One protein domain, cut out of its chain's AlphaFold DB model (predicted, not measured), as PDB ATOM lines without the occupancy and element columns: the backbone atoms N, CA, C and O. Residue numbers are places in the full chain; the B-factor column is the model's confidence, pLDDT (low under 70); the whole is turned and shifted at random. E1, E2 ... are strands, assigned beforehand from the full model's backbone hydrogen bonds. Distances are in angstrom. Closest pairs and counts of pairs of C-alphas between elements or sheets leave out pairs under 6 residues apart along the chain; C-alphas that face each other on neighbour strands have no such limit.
ATOM      1  N   VAL A 841     145.414 225.627 293.459       78.25
ATOM      2  CA  VAL A 841     143.977 225.807 293.285       78.25
ATOM      3  C   VAL A 841     143.235 225.606 294.598       78.25
ATOM      4  O   VAL A 841     143.596 224.745 295.389       78.25
ATOM      5  N   ALA A 842     142.179 226.373 294.826       79.50
ATOM      6  CA  ALA A 842     141.149 226.044 295.797       79.50
ATOM      7  C   ALA A 842     139.786 226.118 295.107       79.50
ATOM      8  O   ALA A 842     139.473 227.098 294.427       79.50
ATOM      9  N   HIS A 843     138.998 225.055 295.252       84.31
ATOM     10  CA  HIS A 843     137.624 225.012 294.772       84.31
ATOM     11  C   HIS A 843     136.719 225.268 295.978       84.31
ATOM     12  O   HIS A 843     136.496 224.377 296.796       84.31
ATOM     13  N   HIS A 844     136.296 226.520 296.141       85.75
ATOM     14  CA  HIS A 844     135.521 226.931 297.306       85.75
ATOM     15  C   HIS A 844     134.064 226.496 297.164       85.75
ATOM     16  O   HIS A 844     133.477 226.661 296.096       85.75
ATOM     17  N   VAL A 845     133.485 225.966 298.238       83.50
ATOM     18  CA  VAL A 845     132.066 225.605 298.313       83.50
ATOM     19  C   VAL A 845     131.415 226.435 299.404       83.50
ATOM     20  O   VAL A 845     131.839 226.389 300.558       83.50
ATOM     21  N   LEU A 846     130.401 227.208 299.033       80.19
ATOM     22  CA  LEU A 846     129.688 228.075 299.954       80.19
ATOM     23  C   LEU A 846     128.609 227.295 300.712       80.19
ATOM     24  O   LEU A 846     127.745 226.660 300.101       80.19
ATOM     25  N   VAL A 847     128.646 227.382 302.040       77.19
ATOM     26  CA  VAL A 847     127.685 226.731 302.938       77.19
ATOM     27  C   VAL A 847     127.135 227.706 303.978       77.19
ATOM     28  O   VAL A 847     127.778 228.691 304.336       77.19
ATOM     29  N   GLU A 848     125.941 227.415 304.477       71.81
ATOM     30  CA  GLU A 848     125.323 228.118 305.598       71.81
ATOM     31  C   GLU A 848     126.085 227.877 306.917       71.81
ATOM     32  O   GLU A 848     126.472 226.748 307.229       71.81
ATOM     33  N   ASP A 849     126.244 228.925 307.728       65.62
ATOM     34  CA  ASP A 849     126.822 228.854 309.074       65.62
ATOM     35  C   ASP A 849     125.872 228.169 310.083       65.62
ATOM     36  O   ASP A 849     124.681 228.473 310.169       65.62
ATOM     37  N   GLY A 850     126.382 227.195 310.843       57.91
ATOM     38  CA  GLY A 850     125.614 226.386 311.806       57.91
ATOM     39  C   GLY A 850     124.677 225.320 311.201       57.91
ATOM     40  O   GLY A 850     124.520 224.255 311.793       57.91
ATOM     41  N   GLY A 851     124.080 225.556 310.025       60.88
ATOM     42  CA  GLY A 851     123.218 224.590 309.319       60.88
ATOM     43  C   GLY A 851     123.981 223.673 308.359       60.88
ATOM     44  O   GLY A 851     123.682 222.479 308.256       60.88
ATOM     45  N   GLY A 852     125.014 224.207 307.701       71.06
ATOM     46  CA  GLY A 852     125.856 223.487 306.753       71.06
ATOM     47  C   GLY A 852     125.181 223.184 305.415       71.06
ATOM     48  O   GLY A 852     125.706 222.357 304.683       71.06
ATOM     49  N   PHE A 853     124.031 223.778 305.082       77.31
ATOM     50  CA  PHE A 853     123.387 223.586 303.775       77.31
ATOM     51  C   PHE A 853     124.089 224.391 302.679       77.31
ATOM     52  O   PHE A 853     124.625 225.470 302.918       77.31
ATOM     53  N   ILE A 854     124.096 223.851 301.464       80.06
ATOM     54  CA  ILE A 854     124.729 224.457 300.291       80.06
ATOM     55  C   ILE A 854     124.008 225.749 299.868       80.06
ATOM     56  O   ILE A 854     122.792 225.751 299.671       80.06
ATOM     57  N   LEU A 855     124.769 226.827 299.644       76.56
ATOM     58  CA  LEU A 855     124.251 228.106 299.143       76.56
ATOM     59  C   LEU A 855     124.430 228.208 297.621       76.56
ATOM     60  O   LEU A 855     125.439 228.712 297.122       76.56
ATOM     61  N   ALA A 856     123.440 227.708 296.878       78.12
ATOM     62  CA  ALA A 856     123.397 227.759 295.415       78.12
ATOM     63  C   ALA A 856     122.869 229.105 294.887       78.12
ATOM     64  O   ALA A 856     121.976 229.709 295.481       78.12
ATOM     65  N   GLY A 857     123.372 229.554 293.734       78.12
ATOM     66  CA  GLY A 857     122.898 230.775 293.079       78.12
ATOM     67  C   GLY A 857     123.337 232.079 293.755       78.12
ATOM     68  O   GLY A 857     122.777 233.128 293.449       78.12
ATOM     69  N   GLN A 858     124.313 232.039 294.664       82.12
ATOM     70  CA  GLN A 858     124.802 233.199 295.406       82.12
ATOM     71  C   GLN A 858     125.865 233.951 294.587       82.12
ATOM     72  O   GLN A 858     126.916 233.372 294.293       82.12
ATOM     73  N   PRO A 859     125.651 235.233 294.230       84.56
ATOM     74  CA  PRO A 859     126.684 236.052 293.613       84.56
ATOM     75  C   PRO A 859     127.822 236.319 294.598       84.56
ATOM     76  O   PRO A 859     127.588 236.660 295.764       84.56
ATOM     77  N   TYR A 860     129.055 236.179 294.129       84.75
ATOM     78  CA  TYR A 860     130.249 236.385 294.935       84.75
ATOM     79  C   TYR A 860     131.349 237.091 294.137       84.75
ATOM     80  O   TYR A 860     131.395 237.050 292.905       84.75
ATOM     81  N   ARG A 861     132.277 237.701 294.873       87.19
ATOM     82  CA  ARG A 861     133.533 238.253 294.370       87.19
ATOM     83  C   ARG A 861     134.681 237.752 295.235       87.19
ATOM     84  O   ARG A 861     134.705 238.007 296.432       87.19
ATOM     85  N   ILE A 862     135.652 237.077 294.632       82.00
ATOM     86  CA  ILE A 862     136.919 236.722 295.273       82.00
ATOM     87  C   ILE A 862     137.963 237.745 294.847       82.00
ATOM     88  O   ILE A 862     138.239 237.878 293.659       82.00
ATOM     89  N   THR A 863     138.564 238.444 295.804       81.31
ATOM     90  CA  THR A 863     139.728 239.305 295.572       81.31
ATOM     91  C   THR A 863     140.939 238.648 296.215       81.31
ATOM     92  O   THR A 863     141.012 238.577 297.439       81.31
ATOM     93  N   LEU A 864     141.861 238.133 295.405       76.75
ATOM     94  CA  LEU A 864     143.121 237.565 295.881       76.75
ATOM     95  C   LEU A 864     144.165 238.674 296.093       76.75
ATOM     96  O   LEU A 864     144.168 239.690 295.396       76.75
ATOM     97  N   ASP A 865     145.093 238.461 297.026       68.81
ATOM     98  CA  ASP A 865     146.173 239.406 297.353       68.81
ATOM     99  C   ASP A 865     147.168 239.634 296.195       68.81
ATOM    100  O   ASP A 865     147.945 240.589 296.216       68.81
ATOM    101  N   ASP A 866     147.152 238.775 295.171       65.56
ATOM    102  CA  ASP A 866     147.904 238.945 293.920       65.56
ATOM    103  C   ASP A 866     147.195 239.868 292.903       65.56
ATOM    104  O   ASP A 866     147.706 240.095 291.805       65.56
ATOM    105  N   GLY A 867     146.051 240.448 293.286       67.62
ATOM    106  CA  GLY A 867     145.267 241.390 292.490       67.62
ATOM    107  C   GLY A 867     144.253 240.729 291.557       67.62
ATOM    108  O   GLY A 867     143.506 241.441 290.884       67.62
ATOM    109  N   GLN A 868     144.196 239.394 291.509       73.81
ATOM    110  CA  GLN A 868     143.199 238.674 290.729       73.81
ATOM    111  C   GLN A 868     141.806 238.827 291.358       73.81
ATOM    112  O   GLN A 868     141.606 238.532 292.538       73.81
ATOM    113  N   VAL A 869     140.833 239.257 290.551       80.31
ATOM    114  CA  VAL A 869     139.418 239.345 290.935       80.31
ATOM    115  C   VAL A 869     138.635 238.288 290.160       80.31
ATOM    116  O   VAL A 869     138.694 238.253 288.932       80.31
ATOM    117  N   ILE A 870     137.929 237.417 290.877       82.12
ATOM    118  CA  ILE A 870     137.099 236.344 290.319       82.12
ATOM    119  C   ILE A 870     135.663 236.599 290.765       82.12
ATOM    120  O   ILE A 870     135.344 236.457 291.943       82.12
ATOM    121  N   GLU A 871     134.800 236.982 289.832       85.94
ATOM    122  CA  GLU A 871     133.371 237.183 290.079       85.94
ATOM    123  C   GLU A 871     132.572 236.034 289.479       85.94
ATOM    124  O   GLU A 871     132.904 235.520 288.409       85.94
ATOM    125  N   GLY A 872     131.513 235.624 290.163       85.75
ATOM    126  CA  GLY A 872     130.668 234.547 289.682       85.75
ATOM    127  C   GLY A 872     129.418 234.369 290.522       85.75
ATOM    128  O   GLY A 872     129.143 235.128 291.450       85.75
ATOM    129  N   VAL A 873     128.657 233.340 290.174       85.06
ATOM    130  CA  VAL A 873     127.475 232.893 290.905       85.06
ATOM    131  C   VAL A 873     127.707 231.430 291.242       85.06
ATOM    132  O   VAL A 873     128.141 230.671 290.373       85.06
ATOM    133  N   THR A 874     127.473 231.034 292.493       85.50
ATOM    134  CA  THR A 874     127.639 229.628 292.882       85.50
ATOM    135  C   THR A 874     126.674 228.728 292.108       85.50
ATOM    136  O   THR A 874     125.527 229.098 291.844       85.50
ATOM    137  N   ASN A 875     127.122 227.530 291.734       84.88
ATOM    138  CA  ASN A 875     126.272 226.557 291.040       84.88
ATOM    139  C   ASN A 875     125.326 225.820 292.018       84.88
ATOM    140  O   ASN A 875     125.277 226.129 293.208       84.88
ATOM    141  N   GLU A 876     124.580 224.816 291.544       78.31
ATOM    142  CA  GLU A 876     123.638 224.038 292.375       78.31
ATOM    143  C   GLU A 876     124.291 223.268 293.540       78.31
ATOM    144  O   GLU A 876     123.603 222.864 294.474       78.31
ATOM    145  N   ARG A 877     125.616 223.087 293.512       77.75
ATOM    146  CA  ARG A 877     126.414 222.484 294.591       77.75
ATOM    147  C   ARG A 877     127.082 223.526 295.496       77.75
ATOM    148  O   ARG A 877     127.860 223.153 296.368       77.75
ATOM    149  N   GLY A 878     126.779 224.815 295.314       78.94
ATOM    150  CA  GLY A 878     127.396 225.921 296.057       78.94
ATOM    151  C   GLY A 878     128.843 226.172 295.658       78.94
ATOM    152  O   GLY A 878     129.554 226.904 296.341       78.94
ATOM    153  N   GLU A 879     129.299 225.552 294.571       85.69
ATOM    154  CA  GLU A 879     130.676 225.645 294.120       85.69
ATOM    155  C   GLU A 879     130.896 227.010 293.465       85.69
ATOM    156  O   GLU A 879     130.152 227.428 292.571       85.69
ATOM    157  N   MET A 880     131.921 227.711 293.939       87.38
ATOM    158  CA  MET A 880     132.489 228.880 293.280       87.38
ATOM    159  C   MET A 880     133.476 228.417 292.215       87.38
ATOM    160  O   MET A 880     134.118 227.382 292.367       87.38
ATOM    161  N   GLN A 881     133.692 229.229 291.185       84.19
ATOM    162  CA  GLN A 881     134.770 229.014 290.227       84.19
ATOM    163  C   GLN A 881     136.102 228.775 290.953       84.19
ATOM    164  O   GLN A 881     136.489 229.534 291.848       84.19
ATOM    165  N   ALA A 882     136.804 227.717 290.547       79.19
ATOM    166  CA  ALA A 882     138.085 227.349 291.122       79.19
ATOM    167  C   ALA A 882     139.077 228.519 291.024       79.19
ATOM    168  O   ALA A 882     139.454 228.952 289.933       79.19
ATOM    169  N   ALA A 883     139.517 229.017 292.178       78.62
ATOM    170  CA  ALA A 883     140.498 230.082 292.246       78.62
ATOM    171  C   ALA A 883     141.885 229.466 292.072       78.62
ATOM    172  O   ALA A 883     142.325 228.677 292.909       78.62
ATOM    173  N   THR A 884     142.554 229.781 290.965       75.94
ATOM    174  CA  THR A 884     143.898 229.279 290.653       75.94
ATOM    175  C   THR A 884     144.932 230.378 290.829       75.94
ATOM    176  O   THR A 884     144.772 231.441 290.240       75.94
ATOM    177  N   SER A 885     146.021 230.100 291.541       71.00
ATOM    178  CA  SER A 885     147.179 230.996 291.629       71.00
ATOM    179  C   SER A 885     148.488 230.209 291.511       71.00
ATOM    180  O   SER A 885     148.525 228.990 291.659       71.00
ATOM    181  N   ASN A 886     149.594 230.884 291.203       70.56
ATOM    182  CA  ASN A 886     150.926 230.265 291.120       70.56
ATOM    183  C   ASN A 886     151.693 230.293 292.453       70.56
ATOM    184  O   ASN A 886     152.742 229.658 292.578       70.56
ATOM    185  N   VAL A 887     151.159 230.992 293.454       68.00
ATOM    186  CA  VAL A 887     151.653 231.049 294.834       68.00
ATOM    187  C   VAL A 887     150.492 230.781 295.793       68.00
ATOM    188  O   VAL A 887     149.342 230.703 295.368       68.00
ATOM    189  N   VAL A 888     150.781 230.579 297.081       70.94
ATOM    190  CA  VAL A 888     149.712 230.563 298.086       70.94
ATOM    191  C   VAL A 888     149.178 231.987 298.205       70.94
ATOM    192  O   VAL A 888     149.885 232.857 298.713       70.94
ATOM    193  N   SER A 889     147.966 232.215 297.710       72.88
ATOM    194  CA  SER A 889     147.311 233.523 297.744       72.88
ATOM    195  C   SER A 889     146.188 233.493 298.770       72.88
ATOM    196  O   SER A 889     145.317 232.621 298.724       72.88
ATOM    197  N   PHE A 890     146.211 234.434 299.709       76.81
ATOM    198  CA  PHE A 890     145.054 234.725 300.547       76.81
ATOM    199  C   PHE A 890     144.109 235.613 299.751       76.81
ATOM    200  O   PHE A 890     144.525 236.326 298.836       76.81
ATOM    201  N   GLY A 891     142.827 235.517 300.050       71.81
ATOM    202  CA  GLY A 891     141.835 236.328 299.382       71.81
ATOM    203  C   GLY A 891     140.635 236.582 300.254       71.81
ATOM    204  O   GLY A 891     140.404 235.914 301.259       71.81
ATOM    205  N   LEU A 892     139.862 237.565 299.841       75.19
ATOM    206  CA  LEU A 892     138.597 237.921 300.438       75.19
ATOM    207  C   LEU A 892     137.474 237.461 299.513       75.19
ATOM    208  O   LEU A 892     137.462 237.819 298.339       75.19
ATOM    209  N   VAL A 893     136.535 236.698 300.052       77.56
ATOM    210  CA  VAL A 893     135.276 236.331 299.412       77.56
ATOM    211  C   VAL A 893     134.199 237.289 299.905       77.56
ATOM    212  O   VAL A 893     133.772 237.207 301.050       77.56
ATOM    213  N   GLU A 894     133.751 238.194 299.049       78.75
ATOM    214  CA  GLU A 894     132.595 239.053 299.294       78.75
ATOM    215  C   GLU A 894     131.353 238.385 298.699       78.75
ATOM    216  O   GLU A 894     131.324 238.056 297.512       78.75
ATOM    217  N   LEU A 895     130.321 238.183 299.513       78.19
ATOM    218  CA  LEU A 895     129.002 237.777 299.043       78.19
ATOM    219  C   LEU A 895     128.217 239.032 298.681       78.19
ATOM    220  O   LEU A 895     128.109 239.965 299.482       78.19
ATOM    221  N   LEU A 896     127.679 239.059 297.465       77.62
ATOM    222  CA  LEU A 896     126.957 240.205 296.927       77.62
ATOM    223  C   LEU A 896     125.447 239.962 296.998       77.62
ATOM    224  O   LEU A 896     124.983 238.841 296.804       77.62
ATOM    225  N   SER A 897     124.676 241.016 297.262       73.62
ATOM    226  CA  SER A 897     123.212 240.942 297.256       73.62
ATOM    227  C   SER A 897     122.703 240.506 295.873       73.62
ATOM    228  O   SER A 897     123.011 241.190 294.890       73.62
ATOM    229  N   PRO A 898     121.910 239.420 295.767       67.56
ATOM    230  CA  PRO A 898     121.320 238.996 294.498       67.56
ATOM    231  C   PRO A 898     120.360 240.036 293.909       67.56
ATOM    232  O   PRO A 898     120.336 240.238 292.697       67.56
ATOM    233  N   GLY A 899     119.600 240.729 294.763       65.69
ATOM    234  CA  GLY A 899     118.605 241.715 294.335       65.69
ATOM    235  C   GLY A 899     119.060 243.182 294.375       65.69
ATOM    236  O   GLY A 899     118.338 244.052 293.894       65.69
ATOM    237  N   GLU A 900     120.252 243.484 294.904       68.25
ATOM    238  CA  GLU A 900     120.837 244.836 294.895       68.25
ATOM    239  C   GLU A 900     122.311 244.800 294.435       68.25
ATOM    240  O   GLU A 900     123.225 244.797 295.268       68.25
ATOM    241  N   PRO A 901     122.564 244.777 293.111       65.38
ATOM    242  CA  PRO A 901     123.894 244.557 292.546       65.38
ATOM    243  C   PRO A 901     124.958 245.512 293.105       65.38
ATOM    244  O   PRO A 901     124.789 246.730 293.092       65.38
ATOM    245  N   GLY A 902     126.072 244.952 293.582       67.75
ATOM    246  CA  GLY A 902     127.210 245.707 294.118       67.75
ATOM    247  C   GLY A 902     127.153 246.018 295.618       67.75
ATOM    248  O   GLY A 902     128.140 246.521 296.152       67.75
ATOM    249  N   LYS A 903     126.057 245.690 296.318       72.62
ATOM    250  CA  LYS A 903     126.021 245.733 297.788       72.62
ATOM    251  C   LYS A 903     126.569 244.442 298.382       72.62
ATOM    252  O   LYS A 903     126.212 243.352 297.936       72.62
ATOM    253  N   VAL A 904     127.408 244.574 299.405       73.62
ATOM    254  CA  VAL A 904     127.986 243.439 300.126       73.62
ATOM    255  C   VAL A 904     126.994 243.016 301.207       73.62
ATOM    256  O   VAL A 904     126.468 243.850 301.946       73.62
ATOM    257  N   ILE A 905     126.685 241.724 301.269       69.31
ATOM    258  CA  ILE A 905     125.793 241.149 302.291       69.31
ATOM    259  C   ILE A 905     126.564 240.376 303.359       69.31
ATOM    260  O   ILE A 905     126.062 240.225 304.472       69.31
ATOM    261  N   SER A 906     127.774 239.914 303.028       70.44
ATOM    262  CA  SER A 906     128.731 239.290 303.941       70.44
ATOM    263  C   SER A 906     130.120 239.218 303.299       70.44
ATOM    264  O   SER A 906     130.243 239.308 302.076       70.44
ATOM    265  N   ALA A 907     131.168 239.022 304.098       69.81
ATOM    266  CA  ALA A 907     132.513 238.769 303.600       69.81
ATOM    267  C   ALA A 907     133.246 237.735 304.469       69.81
ATOM    268  O   ALA A 907     133.162 237.774 305.696       69.81
ATOM    269  N   SER A 908     133.994 236.836 303.832       68.31
ATOM    270  CA  SER A 908     134.781 235.781 304.474       68.31
ATOM    271  C   SER A 908     136.187 235.730 303.882       68.31
ATOM    272  O   SER A 908     136.400 236.121 302.735       68.31
ATOM    273  N   THR A 909     137.179 235.287 304.647       69.94
ATOM    274  CA  THR A 909     138.543 235.123 304.134       69.94
ATOM    275  C   THR A 909     138.729 233.724 303.575       69.94
ATOM    276  O   THR A 909     138.148 232.752 304.050       69.94
ATOM    277  N   THR A 910     139.559 233.609 302.547       70.94
ATOM    278  CA  THR A 910     139.895 232.329 301.943       70.94
ATOM    279  C   THR A 910     141.371 232.236 301.585       70.94
ATOM    280  O   THR A 910     142.130 233.203 301.676       70.94
ATOM    281  N   THR A 911     141.824 231.041 301.220       74.81
ATOM    282  CA  THR A 911     143.206 230.791 300.815       74.81
ATOM    283  C   THR A 911     143.252 229.795 299.663       74.81
ATOM    284  O   THR A 911     142.686 228.708 299.737       74.81
ATOM    285  N   VAL A 912     144.000 230.137 298.616       77.00
ATOM    286  CA  VAL A 912     144.327 229.263 297.486       77.00
ATOM    287  C   VAL A 912     145.676 228.606 297.770       77.00
ATOM    288  O   VAL A 912     146.714 229.224 297.555       77.00
ATOM    289  N   TRP A 913     145.692 227.378 298.300       72.75
ATOM    290  CA  TRP A 913     146.932 226.766 298.819       72.75
ATOM    291  C   TRP A 913     147.250 225.347 298.321       72.75
ATOM    292  O   TRP A 913     148.384 224.884 298.484       72.75
ATOM    293  N   HIS A 914     146.311 224.648 297.682       70.00
ATOM    294  CA  HIS A 914     146.495 223.244 297.299       70.00
ATOM    295  C   HIS A 914     147.172 223.103 295.922       70.00
ATOM    296  O   HIS A 914     146.730 223.726 294.969       70.00
ATOM    297  N   ASP A 915     148.262 222.329 295.805       69.31
ATOM    298  CA  ASP A 915     148.992 222.128 294.533       69.31
ATOM    299  C   ASP A 915     148.246 221.141 293.620       69.31
ATOM    300  O   ASP A 915     148.000 220.014 294.037       69.31
ATOM    301  N   VAL A 916     147.946 221.531 292.375       65.88
ATOM    302  CA  VAL A 916     147.238 220.707 291.369       65.88
ATOM    303  C   VAL A 916     147.947 219.371 291.088       65.88
ATOM    304  O   VAL A 916     147.307 218.424 290.640       65.88
ATOM    305  N   SER A 917     149.255 219.276 291.348       66.12
ATOM    306  CA  SER A 917     150.056 218.067 291.104       66.12
ATOM    307  C   SER A 917     150.106 217.066 292.270       66.12
ATOM    308  O   SER A 917     150.675 215.985 292.108       66.12
ATOM    309  N   LEU A 918     149.543 217.394 293.441       58.06
ATOM    310  CA  LEU A 918     149.592 216.537 294.632       58.06
ATOM    311  C   LEU A 918     148.304 215.702 294.790       58.06
ATOM    312  O   LEU A 918     147.211 216.238 294.619       58.06
ATOM    313  N   PRO A 919     148.395 214.405 295.158       57.34
ATOM    314  CA  PRO A 919     147.217 213.578 295.403       57.34
ATOM    315  C   PRO A 919     146.405 214.093 296.599       57.34
ATOM    316  O   PRO A 919     146.955 214.517 297.618       57.34
ATOM    317  N   THR A 920     145.082 214.049 296.456       53.22
ATOM    318  CA  THR A 920     144.114 214.521 297.451       53.22
ATOM    319  C   THR A 920     144.255 213.742 298.770       53.22
ATOM    320  O   THR A 920     144.233 212.510 298.741       53.22
ATOM    321  N   PRO A 921     144.408 214.411 299.933       52.66
ATOM    322  CA  PRO A 921     144.399 213.744 301.235       52.66
ATOM    323  C   PRO A 921     143.062 213.034 301.490       52.66
ATOM    324  O   PRO A 921     142.023 213.513 301.041       52.66
ATOM    325  N   ALA A 922     143.087 211.920 302.231       48.81
ATOM    326  CA  ALA A 922     141.877 211.196 302.622       48.81
ATOM    327  C   ALA A 922     140.897 212.133 303.350       48.81
ATOM    328  O   ALA A 922     141.281 212.831 304.292       48.81
ATOM    329  N   THR A 923     139.655 212.158 302.872       49.00
ATOM    330  CA  THR A 923     138.565 213.002 303.360       49.00
ATOM    331  C   THR A 923     138.335 212.772 304.854       49.00
ATOM    332  O   THR A 923     138.221 211.638 305.318       49.00
ATOM    333  N   VAL A 924     138.285 213.863 305.624       45.19
ATOM    334  CA  VAL A 924     137.753 213.843 306.991       45.19
ATOM    335  C   VAL A 924     136.282 213.431 306.871       45.19
ATOM    336  O   VAL A 924     135.582 214.100 306.114       45.19
ATOM    337  N   PRO A 925     135.807 212.370 307.551       45.53
ATOM    338  CA  PRO A 925     134.407 211.965 307.458       45.53
ATOM    339  C   PRO A 925     133.515 213.121 307.922       45.53
ATOM    340  O   PRO A 925     133.588 213.540 309.083       45.53
ATOM    341  N   MET A 926     132.724 213.667 306.998       53.94
ATOM    342  CA  MET A 926     131.740 214.704 307.291       53.94
ATOM    343  C   MET A 926     130.505 214.080 307.966       53.94
ATOM    344  O   MET A 926     130.240 212.885 307.808       53.94
ATOM    345  N   PRO A 927     129.740 214.851 308.759       54.41
ATOM    346  CA  PRO A 927     128.460 214.385 309.291       54.41
ATOM    347  C   PRO A 927     127.498 213.973 308.162       54.41
ATOM    348  O   PRO A 927     127.572 214.478 307.045       54.41
ATOM    349  N   GLU A 928     126.586 213.051 308.474       61.59
ATOM    350  CA  GLU A 928     125.620 212.444 307.549       61.59
ATOM    351  C   GLU A 928     124.878 213.494 306.688       61.59
ATOM    352  O   GLU A 928     124.458 214.542 307.188       61.59
ATOM    353  N   ARG A 929     124.726 213.232 305.379       72.00
ATOM    354  CA  ARG A 929     124.122 214.168 304.412       72.00
ATOM    355  C   ARG A 929     122.655 214.439 304.765       72.00
ATOM    356  O   ARG A 929     121.816 213.551 304.649       72.00
ATOM    357  N   ARG A 930     122.327 215.680 305.135       82.81
ATOM    358  CA  ARG A 930     120.959 216.125 305.455       82.81
ATOM    359  C   ARG A 930     120.346 216.833 304.247       82.81
ATOM    360  O   ARG A 930     121.027 217.611 303.586       82.81
ATOM    361  N   THR A 931     119.071 216.576 303.951       79.56
ATOM    362  CA  THR A 931     118.348 217.172 302.808       79.56
ATOM    363  C   THR A 931     117.008 217.768 303.233       79.56
ATOM    364  O   THR A 931     116.262 217.135 303.983       79.56
ATOM    365  N   THR A 932     116.662 218.944 302.714       81.12
ATOM    366  CA  THR A 932     115.338 219.574 302.863       81.12
ATOM    367  C   THR A 932     114.859 220.161 301.531       81.12
ATOM    368  O   THR A 932     115.645 220.248 300.591       81.12
ATOM    369  N   LYS A 933     113.578 220.517 301.404       82.75
ATOM    370  CA  LYS A 933     113.026 221.168 300.206       82.75
ATOM    371  C   LYS A 933     112.823 222.656 300.472       82.75
ATOM    372  O   LYS A 933     112.171 223.019 301.441       82.75
ATOM    373  N   VAL A 934     113.372 223.492 299.596       78.69
ATOM    374  CA  VAL A 934     113.237 224.950 299.650       78.69
ATOM    375  C   VAL A 934     112.963 225.486 298.248       78.69
ATOM    376  O   VAL A 934     113.734 225.254 297.317       78.69
ATOM    377  N   GLY A 935     111.877 226.235 298.086       76.19
ATOM    378  CA  GLY A 935     111.473 226.802 296.805       76.19
ATOM    379  C   GLY A 935     111.171 225.753 295.728       76.19
ATOM    380  O   GLY A 935     111.482 225.991 294.559       76.19
ATOM    381  N   GLY A 936     110.655 224.577 296.101       74.38
ATOM    382  CA  GLY A 936     110.404 223.454 295.191       74.38
ATOM    383  C   GLY A 936     111.661 222.692 294.751       74.38
ATOM    384  O   GLY A 936     111.589 221.851 293.852       74.38
ATOM    385  N   ARG A 937     112.827 222.971 295.354       76.00
ATOM    386  CA  ARG A 937     114.110 222.319 295.040       76.00
ATOM    387  C   ARG A 937     114.707 221.646 296.282       76.00
ATOM    388  O   ARG A 937     114.648 222.221 297.366       76.00
ATOM    389  N   PRO A 938     115.304 220.447 296.165       76.75
ATOM    390  CA  PRO A 938     116.028 219.838 297.273       76.75
ATOM    391  C   PRO A 938     117.349 220.581 297.523       76.75
ATOM    392  O   PRO A 938     118.169 220.719 296.619       76.75
ATOM    393  N   VAL A 939     117.571 221.016 298.760       77.25
ATOM    394  CA  VAL A 939     118.833 221.581 299.252       77.25
ATOM    395  C   VAL A 939     119.464 220.575 300.214       77.25
ATOM    396  O   VAL A 939     118.766 219.938 301.008       77.25
ATOM    397  N   ALA A 940     120.781 220.391 300.135       79.25
ATOM    398  CA  ALA A 940     121.508 219.393 300.917       79.25
ATOM    399  C   ALA A 940     122.718 219.998 301.634       79.25
ATOM    400  O   ALA A 940     123.282 220.992 301.173       79.25
ATOM    401  N   THR A 941     123.148 219.370 302.727       78.88
ATOM    402  CA  THR A 941     124.486 219.599 303.286       78.88
ATOM    403  C   THR A 941     125.551 218.941 302.397       78.88
ATOM    404  O   THR A 941     125.228 217.991 301.670       78.88
ATOM    405  N   PRO A 942     126.813 219.411 302.422       72.56
ATOM    406  CA  PRO A 942     127.905 218.758 301.717       72.56
ATOM    407  C   PRO A 942     128.032 217.284 302.102       72.56
ATOM    408  O   PRO A 942     127.828 216.925 303.260       72.56
ATOM    409  N   GLY A 943     128.356 216.443 301.122       66.56
ATOM    410  CA  GLY A 943     128.788 215.061 301.347       66.56
ATOM    411  C   GLY A 943     130.307 214.928 301.223       66.56
ATOM    412  O   GLY A 943     130.994 215.908 300.941       66.56
ATOM    413  N   ASP A 944     130.819 213.703 301.359       61.97
ATOM    414  CA  ASP A 944     132.252 213.380 301.211       61.97
ATOM    415  C   ASP A 944     132.741 213.365 299.741       61.97
ATOM    416  O   ASP A 944     133.875 212.975 299.453       61.97
ATOM    417  N   ASP A 945     131.887 213.765 298.795       66.12
ATOM    418  CA  ASP A 945     132.162 213.727 297.359       66.12
ATOM    419  C   ASP A 945     133.095 214.878 296.923       66.12
ATOM    420  O   ASP A 945     133.038 215.995 297.441       66.12
ATOM    421  N   LEU A 946     133.939 214.627 295.914       71.81
ATOM    422  CA  LEU A 946     134.701 215.680 295.231       71.81
ATOM    423  C   LEU A 946     133.747 216.690 294.563       71.81
ATOM    424  O   LEU A 946     132.623 216.348 294.178       71.81
ATOM    425  N   THR A 947     134.213 217.928 294.365       73.69
ATOM    426  CA  THR A 947     133.479 218.929 293.575       73.69
ATOM    427  C   THR A 947     133.248 218.441 292.143       73.69
ATOM    428  O   THR A 947     133.859 217.467 291.697       73.69
ATOM    429  N   SER A 948     132.373 219.113 291.391       75.50
ATOM    430  CA  SER A 948     132.070 218.764 289.993       75.50
ATOM    431  C   SER A 948     133.307 218.660 289.077       75.50
ATOM    432  O   SER A 948     133.289 217.876 288.132       75.50
ATOM    433  N   ASP A 949     134.407 219.342 289.422       69.31
ATOM    434  CA  ASP A 949     135.712 219.277 288.737       69.31
ATOM    435  C   ASP A 949     136.675 218.203 289.295       69.31
ATOM    436  O   ASP A 949     137.870 218.203 288.980       69.31
ATOM    437  N   GLY A 950     136.205 217.308 290.168       68.69
ATOM    438  CA  GLY A 950     137.017 216.246 290.770       68.69
ATOM    439  C   GLY A 950     138.048 216.744 291.789       68.69
ATOM    440  O   GLY A 950     139.078 216.099 291.982       68.69
ATOM    441  N   ARG A 951     137.810 217.898 292.431       72.06
ATOM    442  CA  ARG A 951     138.728 218.512 293.410       72.06
ATOM    443  C   ARG A 951     138.141 218.470 294.827       72.06
ATOM    444  O   ARG A 951     136.924 218.502 294.972       72.06
ATOM    445  N   PRO A 952     138.965 218.403 295.885       70.94
ATOM    446  CA  PRO A 952     138.468 218.504 297.256       70.94
ATOM    447  C   PRO A 952     137.854 219.895 297.513       70.94
ATOM    448  O   PRO A 952     138.479 220.903 297.160       70.94
ATOM    449  N   PRO A 953     136.654 219.975 298.115       75.81
ATOM    450  CA  PRO A 953     136.004 221.247 298.412       75.81
ATOM    451  C   PRO A 953     136.705 221.992 299.559       75.81
ATOM    452  O   PRO A 953     137.078 221.397 300.569       75.81
ATOM    453  N   VAL A 954     136.847 223.314 299.429       76.81
ATOM    454  CA  VAL A 954     137.205 224.218 300.534       76.81
ATOM    455  C   VAL A 954     135.932 224.914 300.995       76.81
ATOM    456  O   VAL A 954     135.445 225.824 300.327       76.81
ATOM    457  N   PHE A 955     135.365 224.473 302.116       77.88
ATOM    458  CA  PHE A 955     134.121 225.054 302.615       77.88
ATOM    459  C   PHE A 955     134.340 226.469 303.150       77.88
ATOM    460  O   PHE A 955     135.211 226.703 303.989       77.88
ATOM    461  N   VAL A 956     133.524 227.401 302.668       71.38
ATOM    462  CA  VAL A 956     133.425 228.773 303.166       71.38
ATOM    463  C   VAL A 956     132.042 228.904 303.794       71.38
ATOM    464  O   VAL A 956     131.046 228.704 303.099       71.38
ATOM    465  N   SER A 957     131.965 229.189 305.096       67.81
ATOM    466  CA  SER A 957     130.685 229.360 305.794       67.81
ATOM    467  C   SER A 957     130.253 230.826 305.854       67.81
ATOM    468  O   SER A 957     131.082 231.732 305.984       67.81
ATOM    469  N   CYS A 958     128.946 231.058 305.754       64.19
ATOM    470  CA  CYS A 958     128.311 232.351 305.990       64.19
ATOM    471  C   CYS A 958     126.874 232.151 306.484       64.19
ATOM    472  O   CYS A 958     126.197 231.240 306.027       64.19
ATOM    473  N   ASP A 959     126.382 233.015 307.372       63.53
ATOM    474  CA  ASP A 959     124.981 233.016 307.805       63.53
ATOM    475  C   ASP A 959     124.095 233.754 306.767       63.53
ATOM    476  O   ASP A 959     124.260 234.967 306.585       63.53
TER     477      ASP A 959
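Overview. This is residues 841 to 959 of the 1277 residues of the protein "Type VI secretion system secreted protein VgrG" of Paraburkholderia sp. OV446 (UniProt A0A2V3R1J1). Two small sheets stand partly face to face: a strongly twisted slab of four strands, E3, E2, E5 and E6, and a smaller sheet of E4, E1 and E9, with E6 coming close to E1 and E9 of the smaller sheet. A short hairpin, E7 and E8, lies far from the middle, reached and left by two long links. The printed part has 119 residues, with no named helix and nine named strands, E1 to E9 in order along the chain; the larger sheet, E3 E2 E5 E6, is antiparallel and the smaller, E4 E1 E9, is mixed. The class is all strand, though 53 of the 119 residues are in named elements, under half. The whole is compact, with a radius of gyration of the C-alphas of 14.3 A and spans of 41 by 39 by 22 A.

Along the chain. E1, residues 841 to 848, begins with C-alpha 841 at (143.977, 225.807, 293.285) and is 22.5 A long. E2 is residues 859 to 864, 16.7 A, and E3 is residues 869 to 873, 13.6 A. E4 is residues 883 to 885, 6.8 A. E5, residues 889 to 896, is 21.4 A long, and E6, residues 904 to 912, is 21.8 A and bends by 50 degrees at residue 909. E7, residues 931 to 934, is 9.8 A, and E8, residues 937 to 940, is 9.9 A. E9, residues 953 to 958, is 15.5 A and ends with C-alpha 958 at (128.311, 232.351, 305.990).

Arrangement. In the larger sheet E3 and E6 are edge strands. E2 and E3 form a hairpin, with N 862 and O 870 2.8 A apart. E2 and E5 are antiparallel at 157 degrees, with N 861 and O 894 at 2.8 A. E5 and E6 form a hairpin, with N 893 and O 908 at 2.7 A. In the smaller sheet E1 pairs with E4 over residues 841 to 842, with N 842 and O 883 at 3.0 A, and with E9, parallel at 38 degrees, over residues 843 to 848, with N 845 and O 954 at 2.9 A. The closest C-alphas of E1 and E6 are those of Ala 842 and Val 912, 4.8 A; those of E6 and E9 are Ser 906 and Cys 958, 7.2 A. E1 and E5 are near each other. The hairpin of E7 and E8, with N 939 and O 932 at 2.8 A, is apart from E1 and E5, for instance.

Size, cuts and confidence. The C-alphas of Val 887 and Gly 936, the two farthest apart, are 41.9 A apart. The printed part has no cut. The links E6 to E7, 18 residues, and E8 to E9, 12 residues, are long. The mean pLDDT of the printed part is 72.9, and 38 residues are under 70, among them residues 915 to 928.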